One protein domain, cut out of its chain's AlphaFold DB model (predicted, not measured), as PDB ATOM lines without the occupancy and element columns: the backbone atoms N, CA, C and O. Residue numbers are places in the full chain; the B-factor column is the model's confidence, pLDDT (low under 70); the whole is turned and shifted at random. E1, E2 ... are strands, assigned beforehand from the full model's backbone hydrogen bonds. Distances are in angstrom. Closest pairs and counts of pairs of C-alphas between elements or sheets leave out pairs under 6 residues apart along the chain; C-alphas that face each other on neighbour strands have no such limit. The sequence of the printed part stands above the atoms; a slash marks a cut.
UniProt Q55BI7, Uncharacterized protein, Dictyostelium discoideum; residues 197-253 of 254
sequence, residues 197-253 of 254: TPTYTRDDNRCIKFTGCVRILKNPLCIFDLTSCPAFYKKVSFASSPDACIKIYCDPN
ATOM      1  N   THR A 197     207.566 145.552 161.573       93.24
ATOM      2  CA  THR A 197     208.598 146.018 160.649       93.24
ATOM      3  C   THR A 197     209.967 145.586 161.159       93.24
ATOM      4  O   THR A 197     210.252 145.775 162.346       93.24
ATOM      5  N   PRO A 198     210.823 145.007 160.296       96.02
ATOM      6  CA  PRO A 198     212.195 144.719 160.673       96.02
ATOM      7  C   PRO A 198     212.944 146.032 160.879       96.02
ATOM      8  O   PRO A 198     212.880 146.934 160.042       96.02
ATOM      9  N   THR A 199     213.654 146.130 161.991       96.33
ATOM     10  CA  THR A 199     214.502 147.269 162.315       96.33
ATOM     11  C   THR A 199     215.962 146.903 162.183       96.33
ATOM     12  O   THR A 199     216.362 145.747 162.346       96.33
ATOM     13  N   TYR A 200     216.766 147.924 161.923       97.53
ATOM     14  CA  TYR A 200     218.184 147.772 161.704       97.53
ATOM     15  C   TYR A 200     218.980 148.840 162.440       97.53
ATOM     16  O   TYR A 200     218.481 149.909 162.801       97.53
ATOM     17  N   THR A 201     220.250 148.536 162.632       97.07
ATOM     18  CA  THR A 201     221.298 149.482 163.004       97.07
ATOM     19  C   THR A 201     222.385 149.444 161.952       97.07
ATOM     20  O   THR A 201     222.474 148.496 161.175       97.07
ATOM     21  N   ARG A 202     223.240 150.459 161.946       96.85
ATOM     22  CA  ARG A 202     224.422 150.509 161.097       96.85
ATOM     23  C   ARG A 202     225.645 150.661 161.984       96.85
ATOM     24  O   ARG A 202     225.584 151.451 162.918       96.85
ATOM     25  N   ASP A 203     226.684 149.879 161.725       96.47
ATOM     26  CA  ASP A 203     227.956 149.981 162.446       96.47
ATOM     27  C   ASP A 203     228.967 150.876 161.719       96.47
ATOM     28  O   ASP A 203     228.715 151.329 160.603       96.47
ATOM     29  N   ASP A 204     230.130 151.094 162.329       96.23
ATOM     30  CA  ASP A 204     231.182 151.969 161.793       96.23
ATOM     31  C   ASP A 204     231.843 151.428 160.517       96.23
ATOM     32  O   ASP A 204     232.524 152.170 159.821       96.23
ATOM     33  N   ASN A 205     231.601 150.165 160.146       94.90
ATOM     34  CA  ASN A 205     231.957 149.618 158.831       94.90
ATOM     35  C   ASN A 205     230.841 149.826 157.807       94.90
ATOM     36  O   ASN A 205     230.842 149.206 156.745       94.90
ATOM     37  N   ARG A 206     229.854 150.667 158.136       95.51
ATOM     38  CA  ARG A 206     228.664 150.939 157.333       95.51
ATOM     39  C   ARG A 206     227.784 149.717 157.067       95.51
ATOM     40  O   ARG A 206     226.860 149.831 156.257       95.51
ATOM     41  N   CYS A 207     227.983 148.611 157.780       95.69
ATOM     42  CA  CYS A 207     227.187 147.406 157.622       95.69
ATOM     43  C   CYS A 207     225.859 147.522 158.366       95.69
ATOM     44  O   CYS A 207     225.800 147.913 159.533       95.69
ATOM     45  N   ILE A 208     224.777 147.163 157.676       95.68
ATOM     46  CA  ILE A 208     223.428 147.144 158.239       95.68
ATOM     47  C   ILE A 208     223.223 145.813 158.973       95.68
ATOM     48  O   ILE A 208     223.431 144.740 158.411       95.68
ATOM     49  N   LYS A 209     222.799 145.890 160.234       95.76
ATOM     50  CA  LYS A 209     222.563 144.756 161.133       95.76
ATOM     51  C   LYS A 209     221.101 144.729 161.548       95.76
ATOM     52  O   LYS A 209     220.580 145.748 161.996       95.76
ATOM     53  N   PHE A 210     220.449 143.578 161.404       97.06
ATOM     54  CA  PHE A 210     219.097 143.367 161.918       97.06
ATOM     55  C   PHE A 210     219.103 143.451 163.446       97.06
ATOM     56  O   PHE A 210     219.934 142.826 164.100       97.06
ATOM     57  N   THR A 211     218.188 144.238 164.010       96.26
ATOM     58  CA  THR A 211     218.058 144.396 165.466       96.26
ATOM     59  C   THR A 211     216.810 143.750 166.034       96.26
ATOM     60  O   THR A 211     216.786 143.415 167.214       96.26
ATOM     61  N   GLY A 212     215.776 143.561 165.219       96.47
ATOM     62  CA  GLY A 212     214.534 142.969 165.680       96.47
ATOM     63  C   GLY A 212     213.339 143.387 164.847       96.47
ATOM     64  O   GLY A 212     213.455 143.949 163.762       96.47
ATOM     65  N   CYS A 213     212.167 143.081 165.381       96.25
ATOM     66  CA  CYS A 213     210.888 143.379 164.773       96.25
ATOM     67  C   CYS A 213     210.087 144.230 165.739       96.25
ATOM     68  O   CYS A 213     209.810 143.794 166.856       96.25
ATOM     69  N   VAL A 214     209.698 145.421 165.307       94.63
ATOM     70  CA  VAL A 214     208.894 146.333 166.123       94.63
ATOM     71  C   VAL A 214     207.518 146.476 165.509       94.63
ATOM     72  O   VAL A 214     207.345 146.340 164.296       94.63
ATOM     73  N   ARG A 215     206.510 146.709 166.347       92.39
ATOM     74  CA  ARG A 215     205.145 146.892 165.865       92.39
ATOM     75  C   ARG A 215     205.082 148.142 164.994       92.39
ATOM     76  O   ARG A 215     205.593 149.183 165.388       92.39
ATOM     77  N   ILE A 216     204.401 148.042 163.859       83.30
ATOM     78  CA  ILE A 216     204.009 149.175 163.024       83.30
ATOM     79  C   ILE A 216     202.994 149.978 163.829       83.30
ATOM     80  O   ILE A 216     201.779 149.806 163.723       83.30
ATOM     81  N   LEU A 217     203.500 150.823 164.711       74.01
ATOM     82  CA  LEU A 217     202.727 151.923 165.227       74.01
ATOM     83  C   LEU A 217     202.737 152.956 164.108       74.01
ATOM     84  O   LEU A 217     203.796 153.326 163.605       74.01
ATOM     85  N   LYS A 218     201.557 153.433 163.700       66.72
ATOM     86  CA  LYS A 218     201.461 154.712 162.991       66.72
ATOM     87  C   LYS A 218     201.858 155.787 164.001       66.72
ATOM     88  O   LYS A 218     200.986 156.452 164.550       66.72
ATOM     89  N   ASN A 219     203.136 155.843 164.365       66.41
ATOM     90  CA  ASN A 219     203.619 156.750 165.381       66.41
ATOM     91  C   ASN A 219     203.692 158.133 164.721       66.41
ATOM     92  O   ASN A 219     204.519 158.323 163.826       66.41
ATOM     93  N   PRO A 220     202.832 159.093 165.110       71.08
ATOM     94  CA  PRO A 220     202.868 160.436 164.539       71.08
ATOM     95  C   PRO A 220     204.187 161.167 164.847       71.08
ATOM     96  O   PRO A 220     204.428 162.226 164.280       71.08
ATOM     97  N   LEU A 221     205.035 160.613 165.725       82.66
ATOM     98  CA  LEU A 221     206.316 161.191 166.124       82.66
ATOM     99  C   LEU A 221     207.480 160.863 165.185       82.66
ATOM    100  O   LEU A 221     208.527 161.495 165.317       82.66
ATOM    101  N   CYS A 222     207.344 159.916 164.247       86.92
ATOM    102  CA  CYS A 222     208.367 159.757 163.214       86.92
ATOM    103  C   CYS A 222     208.283 160.964 162.272       86.92
ATOM    104  O   CYS A 222     207.545 160.952 161.286       86.92
ATOM    105  N   ILE A 223     209.018 162.026 162.602       81.60
ATOM    106  CA  ILE A 223     209.145 163.196 161.740       81.60
ATOM    107  C   ILE A 223     209.785 162.717 160.438       81.60
ATOM    108  O   ILE A 223     210.861 162.117 160.444       81.60
ATOM    109  N   PHE A 224     209.099 162.947 159.320       80.51
ATOM    110  CA  PHE A 224     209.666 162.695 158.004       80.51
ATOM    111  C   PHE A 224     210.836 163.652 157.800       80.51
ATOM    112  O   PHE A 224     210.643 164.827 157.501       80.51
ATOM    113  N   ASP A 225     212.052 163.142 157.975       83.06
ATOM    114  CA  ASP A 225     213.256 163.875 157.623       83.06
ATOM    115  C   ASP A 225     213.363 163.950 156.086       83.06
ATOM    116  O   ASP A 225     213.741 163.002 155.381       83.06
ATOM    117  N   LEU A 226     212.937 165.105 155.567       86.63
ATOM    118  CA  LEU A 226     212.969 165.463 154.150       86.63
ATOM    119  C   LEU A 226     214.364 165.889 153.685       86.63
ATOM    120  O   LEU A 226     214.521 166.247 152.518       86.63
ATOM    121  N   THR A 227     215.375 165.833 154.555       90.36
ATOM    122  CA  THR A 227     216.731 166.226 154.192       90.36
ATOM    123  C   THR A 227     217.240 165.356 153.045       90.36
ATOM    124  O   THR A 227     217.196 164.115 153.066       90.36
ATOM    125  N   SER A 228     217.668 166.039 151.989       95.15
ATOM    126  CA  SER A 228     218.341 165.462 150.835       95.15
ATOM    127  C   SER A 228     219.844 165.471 151.062       95.15
ATOM    128  O   SER A 228     220.377 166.415 151.641       95.15
ATOM    129  N   CYS A 229     220.536 164.461 150.547       97.26
ATOM    130  CA  CYS A 229     221.992 164.482 150.512       97.26
ATOM    131  C   CYS A 229     222.487 165.447 149.425       97.26
ATOM    132  O   CYS A 229     221.844 165.540 148.373       97.26
ATOM    133  N   PRO A 230     223.605 166.157 149.654       97.12
ATOM    134  CA  PRO A 230     224.221 166.991 148.631       97.12
ATOM    135  C   PRO A 230     224.743 166.144 147.459       97.12
ATOM    136  O   PRO A 230     224.785 164.912 147.514       97.12
ATOM    137  N   ALA A 231     225.153 166.811 146.376       95.93
ATOM    138  CA  ALA A 231     225.772 166.142 145.233       95.93
ATOM    139  C   ALA A 231     226.960 165.269 145.675       95.93
ATOM    140  O   ALA A 231     227.667 165.614 146.616       95.93
ATOM    141  N   PHE A 232     227.178 164.151 144.974       95.68
ATOM    142  CA  PHE A 232     228.193 163.127 145.287       95.68
ATOM    143  C   PHE A 232     227.943 162.305 146.560       95.68
ATOM    144  O   PHE A 232     228.705 161.382 146.848       95.68
ATOM    145  N   TYR A 233     226.829 162.549 147.253       97.49
ATOM    146  CA  TYR A 233     226.357 161.722 148.355       97.49
ATOM    147  C   TYR A 233     225.031 161.044 147.998       97.49
ATOM    148  O   TYR A 233     224.128 161.646 147.417       97.49
ATOM    149  N   LYS A 234     224.898 159.767 148.351       96.54
ATOM    150  CA  LYS A 234     223.677 158.974 148.205       96.54
ATOM    151  C   LYS A 234     222.959 158.859 149.545       96.54
ATOM    152  O   LYS A 234     223.577 158.643 150.589       96.54
ATOM    153  N   LYS A 235     221.631 158.955 149.497       96.40
ATOM    154  CA  LYS A 235     220.762 158.737 150.655       96.40
ATOM    155  C   LYS A 235     220.664 157.241 150.944       96.40
ATOM    156  O   LYS A 235     220.190 156.481 150.102       96.40
ATOM    157  N   VAL A 236     221.067 156.832 152.141       96.31
ATOM    158  CA  VAL A 236     220.847 155.481 152.669       96.31
ATOM    159  C   VAL A 236     219.871 155.579 153.823       96.31
ATOM    160  O   VAL A 236     220.056 156.385 154.729       96.31
ATOM    161  N   SER A 237     218.816 154.771 153.797       95.84
ATOM    162  CA  SER A 237     217.790 154.828 154.830       95.84
ATOM    163  C   SER A 237     217.216 153.463 155.159       95.84
ATOM    164  O   SER A 237     217.012 152.645 154.262       95.84
ATOM    165  N   PHE A 238     216.915 153.235 156.432       95.77
ATOM    166  CA  PHE A 238     216.314 151.996 156.920       95.77
ATOM    167  C   PHE A 238     215.493 152.256 158.190       95.77
ATOM    168  O   PHE A 238     215.732 153.225 158.909       95.77
ATOM    169  N   ALA A 239     214.516 151.392 158.472       94.86
ATOM    170  CA  ALA A 239     213.738 151.459 159.707       94.86
ATOM    171  C   ALA A 239     214.619 151.116 160.916       94.86
ATOM    172  O   ALA A 239     215.374 150.143 160.880       94.86
ATOM    173  N   SER A 240     214.521 151.893 161.991       95.33
ATOM    174  CA  SER A 240     215.342 151.739 163.197       95.33
ATOM    175  C   SER A 240     214.490 151.531 164.452       95.33
ATOM    176  O   SER A 240     213.358 151.997 164.539       95.33
ATOM    177  N   SER A 241     215.019 150.774 165.413       93.35
ATOM    178  CA  SER A 241     214.377 150.522 166.712       93.35
ATOM    179  C   SER A 241     214.421 151.795 167.577       93.35
ATOM    180  O   SER A 241     215.400 152.537 167.458       93.35
ATOM    181  N   PRO A 242     213.422 152.068 168.444       92.87
ATOM    182  CA  PRO A 242     212.295 151.201 168.832       92.87
ATOM    183  C   PRO A 242     211.010 151.344 168.004       92.87
ATOM    184  O   PRO A 242     210.163 150.459 168.062       92.87
ATOM    185  N   ASP A 243     210.862 152.404 167.209       91.80
ATOM    186  CA  ASP A 243     209.574 152.766 166.588       91.80
ATOM    187  C   ASP A 243     209.491 152.499 165.076       91.80
ATOM    188  O   ASP A 243     208.544 152.923 164.418       91.80
ATOM    189  N   ALA A 244     210.497 151.840 164.496       92.61
ATOM    190  CA  ALA A 244     210.670 151.700 163.048       92.61
ATOM    191  C   ALA A 244     210.755 153.045 162.304       92.61
ATOM    192  O   ALA A 244     210.595 153.079 161.082       92.61
ATOM    193  N   CYS A 245     211.070 154.146 162.999       92.50
ATOM    194  CA  CYS A 245     211.333 155.414 162.333       92.50
ATOM    195  C   CYS A 245     212.519 155.257 161.376       92.50
ATOM    196  O   CYS A 245     213.508 154.569 161.667       92.50
ATOM    197  N   ILE A 246     212.401 155.892 160.212       93.67
ATOM    198  CA  ILE A 246     213.428 155.848 159.181       93.67
ATOM    199  C   ILE A 246     214.641 156.638 159.665       93.67
ATOM    200  O   ILE A 246     214.558 157.845 159.867       93.67
ATOM    201  N   LYS A 247     215.775 155.954 159.823       95.42
ATOM    202  CA  LYS A 247     217.073 156.596 160.023       95.42
ATOM    203  C   LYS A 247     217.719 156.813 158.663       95.42
ATOM    204  O   LYS A 247     217.728 155.895 157.843       95.42
ATOM    205  N   ILE A 248     218.234 158.013 158.426       96.65
ATOM    206  CA  ILE A 248     218.851 158.427 157.163       96.65
ATOM    207  C   ILE A 248     220.346 158.648 157.389       96.65
ATOM    208  O   ILE A 248     220.749 159.081 158.463       96.65
ATOM    209  N   TYR A 249     221.147 158.347 156.371       97.59
ATOM    210  CA  TYR A 249     222.558 158.695 156.259       97.59
ATOM    211  C   TYR A 249     222.845 159.242 154.861       97.59
ATOM    212  O   TYR A 249     222.206 158.823 153.889       97.59
ATOM    213  N   CYS A 250     223.834 160.124 154.762       97.94
ATOM    214  CA  CYS A 250     224.398 160.568 153.491       97.94
ATOM    215  C   CYS A 250     225.799 159.985 153.315       97.94
ATOM    216  O   CYS A 250     226.761 160.435 153.935       97.94
ATOM    217  N   ASP A 251     225.903 158.968 152.462       97.09
ATOM    218  CA  ASP A 251     227.170 158.303 152.165       97.09
ATOM    219  C   ASP A 251     227.768 158.838 150.866       97.09
ATOM    220  O   ASP A 251     227.008 159.099 149.939       97.09
ATOM    221  N   PRO A 252     229.097 158.924 150.725       96.58
ATOM    222  CA  PRO A 252     229.744 159.111 149.435       96.58
ATOM    223  C   PRO A 252     229.242 158.086 148.409       96.58
ATOM    224  O   PRO A 252     228.937 156.932 148.731       96.58
ATOM    225  N   ASN A 253     229.117 158.517 147.160       92.63
ATOM    226  CA  ASN A 253     228.551 157.708 146.082       92.63
ATOM    227  C   ASN A 253     229.528 156.698 145.457       92.63
ATOM    228  O   ASN A 253     229.103 155.936 144.586       92.63
TER     229      ASN A 253
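This is residues 197 to 253 of the 254 residues of an uncharacterized protein of Dictyostelium discoideum (UniProt Q55BI7). Two antiparallel hairpins, E1 - E2 and E3 - E4, meet along E1 and E3 in a flat shape, and the long loop of residues 216 to 232 swings from E2 round to E3. The 57 printed residues, all strand in class, have four named strands, E1 to E4, and no named helix. The whole is only just compact, close to loose: radius of gyration of the C-alphas 12.3 A, spans 35 by 25 by 12 A.

Start at the hairpin of E3, residues 233 to 240, and E4, residues 245 to 252, antiparallel at 155 degrees; N 236 and O 249, 2.9 A apart, are within hydrogen-bond range. E1, residues 197 to 202, and E2, residues 208 to 215, form the other hairpin, antiparallel at 148 degrees; there N 199 and O 212, 2.8 A apart, are within range. The closest C-alphas of E1 and E3, Thr 199 and Ser 240, are 4.6 A apart. E2 bends by 57 degrees at residue 211.

Find C-alpha 197 at (208.598, 146.018, 160.649), where E1 begins, 16.5 A long; E2 is 19.8 A, E3 21.0 A. E4, 22.8 A, ends at C-alpha 252, (229.744, 159.111, 149.435).

The printed part has no cut. The E2 to E3 link is long; on it, residues 218 to 219 have pLDDT under 70.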